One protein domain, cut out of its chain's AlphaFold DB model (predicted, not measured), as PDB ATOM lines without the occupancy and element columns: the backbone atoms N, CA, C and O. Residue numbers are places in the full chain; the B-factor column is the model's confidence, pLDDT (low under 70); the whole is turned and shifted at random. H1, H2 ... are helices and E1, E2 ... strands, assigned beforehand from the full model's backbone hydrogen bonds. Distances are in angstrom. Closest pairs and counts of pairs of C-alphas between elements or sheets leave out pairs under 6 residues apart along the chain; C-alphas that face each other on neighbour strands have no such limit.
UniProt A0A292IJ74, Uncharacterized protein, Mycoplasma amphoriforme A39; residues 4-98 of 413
ATOM      1  N   SER A   4     -33.421 -15.417  41.260       38.00
ATOM      2  CA  SER A   4     -34.065 -14.792  40.085       38.00
ATOM      3  C   SER A   4     -33.449 -13.477  39.616       38.00
ATOM      4  O   SER A   4     -33.376 -13.213  38.417       38.00
ATOM      5  N   LYS A   5     -32.933 -12.657  40.541       42.16
ATOM      6  CA  LYS A   5     -32.199 -11.434  40.175       42.16
ATOM      7  C   LYS A   5     -30.830 -11.735  39.575       42.16
ATOM      8  O   LYS A   5     -30.280 -10.869  38.908       42.16
ATOM      9  N   LEU A   6     -30.275 -12.917  39.831       45.00
ATOM     10  CA  LEU A   6     -28.938 -13.293  39.394       45.00
ATOM     11  C   LEU A   6     -28.941 -13.818  37.957       45.00
ATOM     12  O   LEU A   6     -28.119 -13.354  37.176       45.00
ATOM     13  N   LEU A   7     -29.924 -14.642  37.567       41.59
ATOM     14  CA  LEU A   7     -30.065 -15.082  36.169       41.59
ATOM     15  C   LEU A   7     -30.420 -13.928  35.214       41.59
ATOM     16  O   LEU A   7     -29.793 -13.784  34.174       41.59
ATOM     17  N   GLN A   8     -31.329 -13.020  35.597       43.66
ATOM     18  CA  GLN A   8     -31.602 -11.812  34.791       43.66
ATOM     19  C   GLN A   8     -30.395 -10.868  34.679       43.66
ATOM     20  O   GLN A   8     -30.298 -10.085  33.735       43.66
ATOM     21  N   ARG A   9     -29.482 -10.899  35.657       48.97
ATOM     22  CA  ARG A   9     -28.235 -10.121  35.618       48.97
ATOM     23  C   ARG A   9     -27.117 -10.846  34.886       48.97
ATOM     24  O   ARG A   9     -26.177 -10.184  34.464       48.97
ATOM     25  N   TYR A  10     -27.234 -12.155  34.712       47.81
ATOM     26  CA  TYR A  10     -26.274 -12.969  33.990       47.81
ATOM     27  C   TYR A  10     -26.271 -12.646  32.492       47.81
ATOM     28  O   TYR A  10     -25.214 -12.368  31.935       47.81
ATOM     29  N   ASP A  11     -27.447 -12.485  31.878       45.47
ATOM     30  CA  ASP A  11     -27.570 -12.043  30.476       45.47
ATOM     31  C   ASP A  11     -26.971 -10.643  30.214       45.47
ATOM     32  O   ASP A  11     -26.621 -10.296  29.081       45.47
ATOM     33  N   ALA A  12     -26.824  -9.819  31.262       45.12
ATOM     34  CA  ALA A  12     -26.180  -8.508  31.180       45.12
ATOM     35  C   ALA A  12     -24.637  -8.587  31.182       45.12
ATOM     36  O   ALA A  12     -23.972  -7.604  30.847       45.12
ATOM     37  N   LEU A  13     -24.059  -9.742  31.521       53.09
ATOM     38  CA  LEU A  13     -22.620  -9.992  31.605       53.09
ATOM     39  C   LEU A  13     -22.093 -10.603  30.298       53.09
ATOM     40  O   LEU A  13     -21.547 -11.702  30.278       53.09
ATOM     41  N   LYS A  14     -22.229  -9.883  29.179       52.41
ATOM     42  CA  LYS A  14     -21.554 -10.279  27.931       52.41
ATOM     43  C   LYS A  14     -20.033 -10.222  28.119       52.41
ATOM     44  O   LYS A  14     -19.523  -9.289  28.745       52.41
ATOM     45  N   GLU A  15     -19.304 -11.181  27.544       53.69
ATOM     46  CA  GLU A  15     -17.835 -11.158  27.517       53.69
ATOM     47  C   GLU A  15     -17.325  -9.779  27.069       53.69
ATOM     48  O   GLU A  15     -17.791  -9.220  26.073       53.69
ATOM     49  N   LYS A  16     -16.345  -9.238  27.807       51.47
ATOM     50  CA  LYS A  16     -15.721  -7.915  27.586       51.47
ATOM     51  C   LYS A  16     -16.571  -6.682  27.939       51.47
ATOM     52  O   LYS A  16     -16.108  -5.568  27.696       51.47
ATOM     53  N   ALA A  17     -17.750  -6.827  28.546       58.78
ATOM     54  CA  ALA A  17     -18.463  -5.686  29.122       58.78
ATOM     55  C   ALA A  17     -17.790  -5.205  30.422       58.78
ATOM     56  O   ALA A  17     -17.420  -5.996  31.291       58.78
ATOM     57  N   THR A  18     -17.636  -3.890  30.549       70.00
ATOM     58  CA  THR A  18     -17.127  -3.224  31.750       70.00
ATOM     59  C   THR A  18     -18.201  -3.217  32.843       70.00
ATOM     60  O   THR A  18     -19.305  -2.723  32.618       70.00
ATOM     61  N   ILE A  19     -17.890  -3.740  34.033       74.56
ATOM     62  CA  ILE A  19     -18.833  -3.864  35.158       74.56
ATOM     63  C   ILE A  19     -18.272  -3.128  36.373       74.56
ATOM     64  O   ILE A  19     -17.119  -3.320  36.753       74.56
ATOM     65  N   THR A  20     -19.078  -2.289  37.016       80.69
ATOM     66  CA  THR A  20     -18.651  -1.574  38.228       80.69
ATOM     67  C   THR A  20     -18.527  -2.528  39.418       80.69
ATOM     68  O   THR A  20     -19.276  -3.501  39.524       80.69
ATOM     69  N   ILE A  21     -17.640  -2.225  40.372       82.19
ATOM     70  CA  ILE A  21     -17.539  -3.007  41.620       82.19
ATOM     71  C   ILE A  21     -18.870  -3.042  42.376       82.19
ATOM     72  O   ILE A  21     -19.249  -4.085  42.899       82.19
ATOM     73  N   ALA A  22     -19.623  -1.938  42.366       80.56
ATOM     74  CA  ALA A  22     -20.956  -1.889  42.955       80.56
ATOM     75  C   ALA A  22     -21.885  -2.957  42.355       80.56
ATOM     76  O   ALA A  22     -22.555  -3.664  43.101       80.56
ATOM     77  N   ASN A  23     -21.882  -3.131  41.029       76.19
ATOM     78  CA  ASN A  23     -22.697  -4.153  40.372       76.19
ATOM     79  C   ASN A  23     -22.251  -5.574  40.734       76.19
ATOM     80  O   ASN A  23     -23.111  -6.426  40.943       76.19
ATOM     81  N   ILE A  24     -20.943  -5.820  40.853       76.94
ATOM     82  CA  ILE A  24     -20.406  -7.125  41.276       76.94
ATOM     83  C   ILE A  24     -20.819  -7.425  42.719       76.94
ATOM     84  O   ILE A  24     -21.318  -8.510  42.992       76.94
ATOM     85  N   ASN A  25     -20.705  -6.453  43.626       81.69
ATOM     86  CA  ASN A  25     -21.097  -6.603  45.031       81.69
ATOM     87  C   ASN A  25     -22.594  -6.880  45.214       81.69
ATOM     88  O   ASN A  25     -22.990  -7.499  46.194       81.69
ATOM     89  N   LEU A  26     -23.448  -6.494  44.261       75.75
ATOM     90  CA  LEU A  26     -24.857  -6.897  44.293       75.75
ATOM     91  C   LEU A  26     -25.082  -8.392  43.986       75.75
ATOM     92  O   LEU A  26     -26.214  -8.858  44.126       75.75
ATOM     93  N   LEU A  27     -24.063  -9.105  43.497       69.25
ATOM     94  CA  LEU A  27     -24.082 -10.544  43.206       69.25
ATOM     95  C   LEU A  27     -23.410 -11.373  44.311       69.25
ATOM     96  O   LEU A  27     -23.536 -12.595  44.307       69.25
ATOM     97  N   LEU A  28     -22.696 -10.720  45.229       72.06
ATOM     98  CA  LEU A  28     -21.968 -11.347  46.326       72.06
ATOM     99  C   LEU A  28     -22.805 -11.319  47.606       72.06
ATOM    100  O   LEU A  28     -23.705 -10.490  47.772       72.06
ATOM    101  N   ASP A  29     -22.514 -12.231  48.531       69.38
ATOM    102  CA  ASP A  29     -23.026 -12.090  49.890       69.38
ATOM    103  C   ASP A  29     -22.335 -10.916  50.614       69.38
ATOM    104  O   ASP A  29     -21.275 -10.427  50.217       69.38
ATOM    105  N   GLN A  30     -22.941 -10.452  51.709       71.19
ATOM    106  CA  GLN A  30     -22.439  -9.293  52.456       71.19
ATOM    107  C   GLN A  30     -21.022  -9.488  53.025       71.19
ATOM    108  O   GLN A  30     -20.352  -8.496  53.304       71.19
ATOM    109  N   GLN A  31     -20.569 -10.733  53.209       73.44
ATOM    110  CA  GLN A  31     -19.257 -11.051  53.780       73.44
ATOM    111  C   GLN A  31     -18.149 -11.055  52.721       73.44
ATOM    112  O   GLN A  31     -16.990 -10.823  53.055       73.44
ATOM    113  N   ASN A  32     -18.506 -11.271  51.454       73.81
ATOM    114  CA  ASN A  32     -17.576 -11.408  50.338       73.81
ATOM    115  C   ASN A  32     -17.500 -10.169  49.435       73.81
ATOM    116  O   ASN A  32     -16.845 -10.217  48.395       73.81
ATOM    117  N   ASN A  33     -18.131  -9.055  49.817       81.19
ATOM    118  CA  ASN A  33     -18.068  -7.811  49.052       81.19
ATOM    119  C   ASN A  33     -16.623  -7.365  48.792       81.19
ATOM    120  O   ASN A  33     -15.789  -7.272  49.695       81.19
ATOM    121  N   ILE A  34     -16.357  -7.005  47.540       81.56
ATOM    122  CA  ILE A  34     -15.118  -6.357  47.133       81.56
ATOM    123  C   ILE A  34     -15.114  -4.958  47.750       81.56
ATOM    124  O   ILE A  34     -16.028  -4.163  47.517       81.56
ATOM    125  N   GLN A  35     -14.090  -4.660  48.549       83.31
ATOM    126  CA  GLN A  35     -13.941  -3.345  49.165       83.31
ATOM    127  C   GLN A  35     -13.772  -2.262  48.096       83.31
ATOM    128  O   GLN A  35     -13.055  -2.453  47.109       83.31
ATOM    129  N   SER A  36     -14.424  -1.119  48.311       83.44
ATOM    130  CA  SER A  36     -14.189   0.080  47.509       83.44
ATOM    131  C   SER A  36     -12.741   0.549  47.642       83.44
ATOM    132  O   SER A  36     -12.035   0.207  48.595       83.44
ATOM    133  N   LEU A  37     -12.294   1.349  46.675       85.19
ATOM    134  CA  LEU A  37     -10.990   1.985  46.770       85.19
ATOM    135  C   LEU A  37     -10.986   2.973  47.955       85.19
ATOM    136  O   LEU A  37     -12.005   3.594  48.244       85.19
ATOM    137  N   PRO A  38      -9.848   3.160  48.641       88.50
ATOM    138  CA  PRO A  38      -9.696   4.251  49.598       88.50
ATOM    139  C   PRO A  38      -9.990   5.611  48.944       88.50
ATOM    140  O   PRO A  38      -9.578   5.836  47.802       88.50
ATOM    141  N   GLU A  39     -10.621   6.541  49.671       86.00
ATOM    142  CA  GLU A  39     -11.015   7.872  49.162       86.00
ATOM    143  C   GLU A  39      -9.860   8.618  48.472       86.00
ATOM    144  O   GLU A  39     -10.048   9.293  47.458       86.00
ATOM    145  N   GLN A  40      -8.633   8.453  48.980       85.94
ATOM    146  CA  GLN A  40      -7.440   9.081  48.408       85.94
ATOM    147  C   GLN A  40      -7.175   8.616  46.966       85.94
ATOM    148  O   GLN A  40      -6.697   9.396  46.141       85.94
ATOM    149  N   LEU A  41      -7.500   7.359  46.649       85.81
ATOM    150  CA  LEU A  41      -7.298   6.754  45.333       85.81
ATOM    151  C   LEU A  41      -8.502   6.945  44.408       85.81
ATOM    152  O   LEU A  41      -8.305   7.057  43.197       85.81
ATOM    153  N   GLU A  42      -9.719   7.034  44.945       84.56
ATOM    154  CA  GLU A  42     -10.948   7.198  44.152       84.56
ATOM    155  C   GLU A  42     -10.984   8.499  43.346       84.56
ATOM    156  O   GLU A  42     -11.611   8.556  42.288       84.56
ATOM    157  N   SER A  43     -10.292   9.547  43.792       84.06
ATOM    158  CA  SER A  43     -10.230  10.830  43.074       84.06
ATOM    159  C   SER A  43      -9.618  10.715  41.668       84.06
ATOM    160  O   SER A  43     -10.009  11.444  40.757       84.06
ATOM    161  N   SER A  44      -8.683   9.781  41.472       85.31
ATOM    162  CA  SER A  44      -7.880   9.642  40.247       85.31
ATOM    163  C   SER A  44      -7.972   8.262  39.601       85.31
ATOM    164  O   SER A  44      -7.536   8.094  38.460       85.31
ATOM    165  N   ASN A  45      -8.573   7.295  40.294       87.69
ATOM    166  CA  ASN A  45      -8.669   5.910  39.860       87.69
ATOM    167  C   ASN A  45     -10.088   5.376  40.020       87.69
ATOM    168  O   ASN A  45     -10.891   5.882  40.804       87.69
ATOM    169  N   GLU A  46     -10.381   4.323  39.279       86.88
ATOM    170  CA  GLU A  46     -11.596   3.536  39.403       86.88
ATOM    171  C   GLU A  46     -11.248   2.052  39.467       86.88
ATOM    172  O   GLU A  46     -10.262   1.606  38.881       86.88
ATOM    173  N   ALA A  47     -12.045   1.294  40.213       86.50
ATOM    174  CA  ALA A  47     -11.983  -0.156  40.200       86.50
ATOM    175  C   ALA A  47     -13.109  -0.682  39.316       86.50
ATOM    176  O   ALA A  47     -14.261  -0.250  39.428       86.50
ATOM    177  N   THR A  48     -12.771  -1.633  38.455       83.12
ATOM    178  CA  THR A  48     -13.696  -2.132  37.443       83.12
ATOM    179  C   THR A  48     -13.464  -3.613  37.197       83.12
ATOM    180  O   THR A  48     -12.336  -4.101  37.263       83.12
ATOM    181  N   GLY A  49     -14.542  -4.346  36.943       80.44
ATOM    182  CA  GLY A  49     -14.524  -5.760  36.604       80.44
ATOM    183  C   GLY A  49     -14.752  -6.003  35.118       80.44
ATOM    184  O   GLY A  49     -15.497  -5.277  34.461       80.44
ATOM    185  N   PHE A  50     -14.138  -7.064  34.611       79.06
ATOM    186  CA  PHE A  50     -14.327  -7.575  33.259       79.06
ATOM    187  C   PHE A  50     -14.584  -9.075  33.328       79.06
ATOM    188  O   PHE A  50     -13.802  -9.798  33.944       79.06
ATOM    189  N   VAL A  51     -15.637  -9.554  32.673       75.75
ATOM    190  CA  VAL A  51     -15.861 -10.997  32.509       75.75
ATOM    191  C   VAL A  51     -14.841 -11.523  31.509       75.75
ATOM    192  O   VAL A  51     -14.801 -11.053  30.368       75.75
ATOM    193  N   ILE A  52     -14.000 -12.454  31.962       79.19
ATOM    194  CA  ILE A  52     -12.964 -13.090  31.138       79.19
ATOM    195  C   ILE A  52     -13.508 -14.371  30.514       79.19
ATOM    196  O   ILE A  52     -13.270 -14.629  29.341       79.19
ATOM    197  N   SER A  53     -14.217 -15.159  31.316       78.38
ATOM    198  CA  SER A  53     -14.841 -16.409  30.910       78.38
ATOM    199  C   SER A  53     -15.975 -16.748  31.866       78.38
ATOM    200  O   SER A  53     -16.023 -16.277  33.005       78.38
ATOM    201  N   HIS A  54     -16.875 -17.593  31.395       73.44
ATOM    202  CA  HIS A  54     -17.941 -18.175  32.185       73.44
ATOM    203  C   HIS A  54     -18.058 -19.656  31.843       73.44
ATOM    204  O   HIS A  54     -17.780 -20.064  30.715       73.44
ATOM    205  N   ASP A  55     -18.445 -20.447  32.834       71.00
ATOM    206  CA  ASP A  55     -18.825 -21.837  32.656       71.00
ATOM    207  C   ASP A  55     -20.237 -22.013  33.212       71.00
ATOM    208  O   ASP A  55     -20.451 -22.153  34.423       71.00
ATOM    209  N   ASP A  56     -21.200 -21.981  32.296       62.25
ATOM    210  CA  ASP A  56     -22.610 -22.178  32.605       62.25
ATOM    211  C   ASP A  56     -22.902 -23.570  33.130       62.25
ATOM    212  O   ASP A  56     -23.896 -23.721  33.819       62.25
ATOM    213  N   LEU A  57     -22.083 -24.581  32.826       60.50
ATOM    214  CA  LEU A  57     -22.254 -25.960  33.286       60.50
ATOM    215  C   LEU A  57     -21.856 -26.110  34.753       60.50
ATOM    216  O   LEU A  57     -22.581 -26.743  35.529       60.50
ATOM    217  N   ASP A  58     -20.754 -25.475  35.135       66.75
ATOM    218  CA  ASP A  58     -20.221 -25.520  36.495       66.75
ATOM    219  C   ASP A  58     -20.732 -24.365  37.377       66.75
ATOM    220  O   ASP A  58     -20.483 -24.341  38.584       66.75
ATOM    221  N   GLY A  59     -21.479 -23.418  36.797       70.12
ATOM    222  CA  GLY A  59     -22.033 -22.271  37.518       70.12
ATOM    223  C   GLY A  59     -20.937 -21.327  38.011       70.12
ATOM    224  O   GLY A  59     -20.996 -20.832  39.143       70.12
ATOM    225  N   THR A  60     -19.908 -21.122  37.182       77.50
ATOM    226  CA  THR A  60     -18.740 -20.306  37.528       77.50
ATOM    227  C   THR A  60     -18.550 -19.133  36.573       77.50
ATOM    228  O   THR A  60     -18.815 -19.234  35.378       77.50
ATOM    229  N   ILE A  61     -18.075 -18.007  37.105       77.94
ATOM    230  CA  ILE A  61     -17.723 -16.815  36.322       77.94
ATOM    231  C   ILE A  61     -16.339 -16.356  36.755       77.94
ATOM    232  O   ILE A  61     -16.119 -16.089  37.937       77.94
ATOM    233  N   ASP A  62     -15.419 -16.210  35.809       83.06
ATOM    234  CA  ASP A  62     -14.106 -15.626  36.061       83.06
ATOM    235  C   ASP A  62     -14.128 -14.132  35.727       83.06
ATOM    236  O   ASP A  62     -14.269 -13.713  34.573       83.06
ATOM    237  N   LEU A  63     -13.970 -13.310  36.764       83.56
ATOM    238  CA  LEU A  63     -13.935 -11.855  36.678       83.56
ATOM    239  C   LEU A  63     -12.510 -11.346  36.864       83.56
ATOM    240  O   LEU A  63     -11.867 -11.632  37.872       83.56
ATOM    241  N   LYS A  64     -12.028 -10.509  35.945       86.62
ATOM    242  CA  LYS A  64     -10.826  -9.705  36.157       86.62
ATOM    243  C   LYS A  64     -11.193  -8.399  36.821       86.62
ATOM    244  O   LYS A  64     -11.843  -7.566  36.198       86.62
ATOM    245  N   ILE A  65     -10.735  -8.193  38.044       87.19
ATOM    246  CA  ILE A  65     -10.843  -6.909  38.729       87.19
ATOM    247  C   ILE A  65      -9.551  -6.140  38.489       87.19
ATOM    248  O   ILE A  65      -8.463  -6.633  38.791       87.19
ATOM    249  N   VAL A  66      -9.665  -4.934  37.947       88.00
ATOM    250  CA  VAL A  66      -8.541  -4.033  37.689       88.00
ATOM    251  C   VAL A  66      -8.790  -2.689  38.359       88.00
ATOM    252  O   VAL A  66      -9.933  -2.271  38.532       88.00
ATOM    253  N   VAL A  67      -7.706  -2.001  38.702       88.38
ATOM    254  CA  VAL A  67      -7.739  -0.575  39.034       88.38
ATOM    255  C   VAL A  67      -7.213   0.175  37.817       88.38
ATOM    256  O   VAL A  67      -6.152  -0.171  37.294       88.38
ATOM    257  N   ALA A  68      -7.959   1.162  37.341       86.06
ATOM    258  CA  ALA A  68      -7.633   1.970  36.175       86.06
ATOM    259  C   ALA A  68      -7.535   3.444  36.562       86.06
ATOM    260  O   ALA A  68      -8.239   3.915  37.453       86.06
ATOM    261  N   GLN A  69      -6.670   4.183  35.874       85.81
ATOM    262  CA  GLN A  69      -6.582   5.627  36.043       85.81
ATOM    263  C   GLN A  69      -7.726   6.298  35.262       85.81
ATOM    264  O   GLN A  69      -7.904   6.017  34.079       85.81
ATOM    265  N   LYS A  70      -8.470   7.224  35.881       79.88
ATOM    266  CA  LYS A  70      -9.663   7.870  35.285       79.88
ATOM    267  C   LYS A  70      -9.374   8.742  34.045       79.88
ATOM    268  O   LYS A  70     -10.304   9.227  33.409       79.88
ATOM    269  N   ALA A  71      -8.107   8.981  33.692       61.00
ATOM    270  CA  ALA A  71      -7.709   9.961  32.678       61.00
ATOM    271  C   ALA A  71      -7.255   9.341  31.335       61.00
ATOM    272  O   ALA A  71      -6.250   8.636  31.265       61.00
ATOM    273  N   ASN A  72      -7.968   9.708  30.257       47.59
ATOM    274  CA  ASN A  72      -7.611   9.748  28.822       47.59
ATOM    275  C   ASN A  72      -6.956   8.537  28.127       47.59
ATOM    276  O   ASN A  72      -6.601   8.656  26.953       47.59
ATOM    277  N   ASN A  73      -6.793   7.375  28.764       56.72
ATOM    278  CA  ASN A  73      -6.289   6.200  28.050       56.72
ATOM    279  C   ASN A  73      -6.874   4.883  28.597       56.72
ATOM    280  O   ASN A  73      -6.428   4.429  29.652       56.72
ATOM    281  N   PRO A  74      -7.812   4.228  27.884       58.75
ATOM    282  CA  PRO A  74      -8.535   3.038  28.361       58.75
ATOM    283  C   PRO A  74      -7.663   1.777  28.524       58.75
ATOM    284  O   PRO A  74      -8.180   0.711  28.827       58.75
ATOM    285  N   ASN A  75      -6.343   1.885  28.336       64.19
ATOM    286  CA  ASN A  75      -5.394   0.769  28.334       64.19
ATOM    287  C   ASN A  75      -4.344   0.839  29.458       64.19
ATOM    288  O   ASN A  75      -3.343   0.124  29.396       64.19
ATOM    289  N   LYS A  76      -4.516   1.725  30.449       76.00
ATOM    290  CA  LYS A  76      -3.582   1.875  31.575       76.00
ATOM    291  C   LYS A  76      -4.208   1.354  32.864       76.00
ATOM    292  O   LYS A  76      -4.960   2.057  33.536       76.00
ATOM    293  N   PHE A  77      -3.849   0.123  33.208       86.56
ATOM    294  CA  PHE A  77      -4.331  -0.575  34.394       86.56
ATOM    295  C   PHE A  77      -3.178  -0.828  35.357       86.56
ATOM    296  O   PHE A  77      -2.058  -1.094  34.924       86.56
ATOM    297  N   TYR A  78      -3.434  -0.781  36.657       87.31
ATOM    298  CA  TYR A  78      -2.416  -1.101  37.650       87.31
ATOM    299  C   TYR A  78      -2.208  -2.618  37.746       87.31
ATOM    300  O   TYR A  78      -3.148  -3.391  37.967       87.31
ATOM    301  N   ALA A  79      -0.961  -3.048  37.574       86.06
ATOM    302  CA  ALA A  79      -0.504  -4.376  37.952       86.06
ATOM    303  C   ALA A  79      -0.333  -4.477  39.475       86.06
ATOM    304  O   ALA A  79      -0.367  -3.480  40.198       86.06
ATOM    305  N   GLN A  80      -0.159  -5.703  39.974       82.62
ATOM    306  CA  GLN A  80      -0.040  -5.970  41.413       82.62
ATOM    307  C   GLN A  80       1.204  -5.333  42.049       82.62
ATOM    308  O   GLN A  80       1.228  -5.114  43.254       82.62
ATOM    309  N   ASP A  81       2.215  -5.002  41.244       85.69
ATOM    310  CA  ASP A  81       3.416  -4.277  41.669       85.69
ATOM    311  C   ASP A  81       3.224  -2.746  41.706       85.69
ATOM    312  O   ASP A  81       4.175  -2.008  41.966       85.69
ATOM    313  N   GLY A  82       2.009  -2.258  41.428       83.06
ATOM    314  CA  GLY A  82       1.664  -0.838  41.414       83.06
ATOM    315  C   GLY A  82       2.065  -0.092  40.139       83.06
ATOM    316  O   GLY A  82       1.855   1.119  40.059       83.06
ATOM    317  N   LYS A  83       2.617  -0.769  39.123       87.38
ATOM    318  CA  LYS A  83       2.962  -0.138  37.841       87.38
ATOM    319  C   LYS A  83       1.800  -0.190  36.858       87.38
ATOM    320  O   LYS A  83       1.002  -1.124  36.856       87.38
ATOM    321  N   LEU A  84       1.736   0.802  35.973       86.00
ATOM    322  CA  LEU A  84       0.780   0.804  34.869       86.00
ATOM    323  C   LEU A  84       1.199  -0.211  33.805       86.00
ATOM    324  O   LEU A  84       2.346  -0.222  33.357       86.00
ATOM    325  N   ASN A  85       0.250  -1.039  33.391       85.88
ATOM    326  CA  ASN A  85       0.453  -2.128  32.454       85.88
ATOM    327  C   ASN A  85      -0.772  -2.312  31.544       85.88
ATOM    328  O   ASN A  85      -1.811  -1.666  31.719       85.88
ATOM    329  N   LYS A  86      -0.630  -3.199  30.555       82.75
ATOM    330  CA  LYS A  86      -1.730  -3.640  29.696       82.75
ATOM    331  C   LYS A  86      -2.717  -4.501  30.483       82.75
ATOM    332  O   LYS A  86      -2.358  -5.115  31.489       82.75
ATOM    333  N   TYR A  87      -3.947  -4.575  29.980       80.56
ATOM    334  CA  TYR A  87      -5.046  -5.318  30.595       80.56
ATOM    335  C   TYR A  87      -4.665  -6.759  30.951       80.56
ATOM    336  O   TYR A  87      -5.012  -7.234  32.027       80.56
ATOM    337  N   GLU A  88      -3.915  -7.455  30.095       81.94
ATOM    338  CA  GLU A  88      -3.546  -8.863  30.264       81.94
ATOM    339  C   GLU A  88      -2.688  -9.097  31.516       81.94
ATOM    340  O   GLU A  88      -2.844 -10.121  32.179       81.94
ATOM    341  N   LEU A  89      -1.861  -8.119  31.892       83.69
ATOM    342  CA  LEU A  89      -0.895  -8.205  32.995       83.69
ATOM    343  C   LEU A  89      -1.332  -7.446  34.259       83.69
ATOM    344  O   LEU A  89      -0.608  -7.439  35.253       83.69
ATOM    345  N   ALA A  90      -2.490  -6.787  34.223       85.56
ATOM    346  CA  ALA A  90      -2.991  -5.972  35.320       85.56
ATOM    347  C   ALA A  90      -4.035  -6.690  36.188       85.56
ATOM    348  O   ALA A  90      -4.624  -7.685  35.772       85.56
ATOM    349  N   GLY A  91      -4.304  -6.157  37.382       86.06
ATOM    350  CA  GLY A  91      -5.400  -6.611  38.242       86.06
ATOM    351  C   GLY A  91      -5.275  -8.025  38.822       86.06
ATOM    352  O   GLY A  91      -4.185  -8.572  39.009       86.06
ATOM    353  N   LYS A  92      -6.427  -8.603  39.168       85.94
ATOM    354  CA  LYS A  92      -6.563  -9.940  39.755       85.94
ATOM    355  C   LYS A  92      -7.808 -10.630  39.209       85.94
ATOM    356  O   LYS A  92      -8.877 -10.026  39.162       85.94
ATOM    357  N   THR A  93      -7.673 -11.898  38.835       87.06
ATOM    358  CA  THR A  93      -8.823 -12.739  38.494       87.06
ATOM    359  C   THR A  93      -9.434 -13.310  39.769       87.06
ATOM    360  O   THR A  93      -8.719 -13.833  40.626       87.06
ATOM    361  N   VAL A  94     -10.752 -13.201  39.895       83.38
ATOM    362  CA  VAL A  94     -11.557 -13.786  40.964       83.38
ATOM    363  C   VAL A  94     -12.620 -14.660  40.314       83.38
ATOM    364  O   VAL A  94     -13.295 -14.219  39.385       83.38
ATOM    365  N   ARG A  95     -12.762 -15.891  40.805       83.75
ATOM    366  CA  ARG A  95     -13.816 -16.805  40.375       83.75
ATOM    367  C   ARG A  95     -15.017 -16.664  41.295       83.75
ATOM    368  O   ARG A  95     -14.889 -16.859  42.501       83.75
ATOM    369  N   LEU A  96     -16.166 -16.347  40.720       76.00
ATOM    370  CA  LEU A  96     -17.453 -16.429  41.392       76.00
ATOM    371  C   LEU A  96     -18.020 -17.836  41.203       76.00
ATOM    372  O   LEU A  96     -17.983 -18.372  40.096       76.00
ATOM    373  N   THR A  97     -18.529 -18.427  42.280       69.69
ATOM    374  CA  THR A  97     -19.135 -19.766  42.296       69.69
ATOM    375  C   THR A  97     -20.441 -19.739  43.093       69.69
ATOM    376  O   THR A  97     -20.724 -18.776  43.803       69.69
ATOM    377  N   GLY A  98     -21.243 -20.802  42.988       60.34
ATOM    378  CA  GLY A  98     -22.487 -20.944  43.756       60.34
ATOM    379  C   GLY A  98     -23.751 -20.498  43.017       60.34
ATOM    380  O   GLY A  98     -24.820 -20.452  43.624       60.34
TER     381      GLY A  98
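This is residues 4 to 98 of the 413 residues of an uncharacterized protein of Mycoplasma amphoriforme A39 (UniProt A0A292IJ74). A long, strongly twisted hairpin, E2 and E3, forms the middle of one four-stranded sheet, with the short strands E1 and E4 along its two sides. Small helices sit round the rim: H2 beside the strands, H3 just before E2, and H1 away from the sheet; a long loop, residues 70 to 91, leads from E3 to E4. The 95 printed residues run H1 E1 H2 H3 E2 E3 E4, and the sheet's order is E1 E2 E3 E4, antiparallel throughout. The class is mixed, with 45 residues in named elements, under half; the whole is compact, with a radius of gyration of the C-alphas of 13.7 A and spans of 37 by 26 by 22 A.

E2, residues 45 to 55, and E3, residues 60 to 69, form a hairpin at 159 degrees, with N 50 and O 64 2.8 A apart, within hydrogen-bond range. E4, residues 92 to 96, completes a meander, each strand the antiparallel neighbour of the one before; E3 and E4 are a hairpin too, with N 63 and O 94 at 2.9 A. E1, residues 18 to 20, is the other edge strand, at 118 degrees to E2, with N 19 and O 49 at 2.9 A. H2, residues 21 to 25, stands at the sheet's level; its closest C-alphas to E2 are those of Ile 21 and Thr 48, 5.7 A apart. H3, residues 39 to 42, only grazes the sheet. H1, residues 4 to 10, is not on it. In H1 and H2 every O i to N i+4 pair is within hydrogen-bond range; H3 is too short for one.

E2 is 30.4 A long from C-alpha 45 at (-8.669, 5.910, 39.860), E3 28.7 A and E4 12.8 A, ending at C-alpha 96 at (-17.453, -16.429, 41.392). H1 begins at C-alpha 4 at (-34.065, -14.792, 40.085).

The C-alphas farthest apart, of Gln 40 and Leu 57, are 40.9 A apart. The links H2 to H3 and E3 to E4 are long; the printed part has no cut. The mean pLDDT of the printed part is 74.3, and residues 4 to 17 are among those under 70.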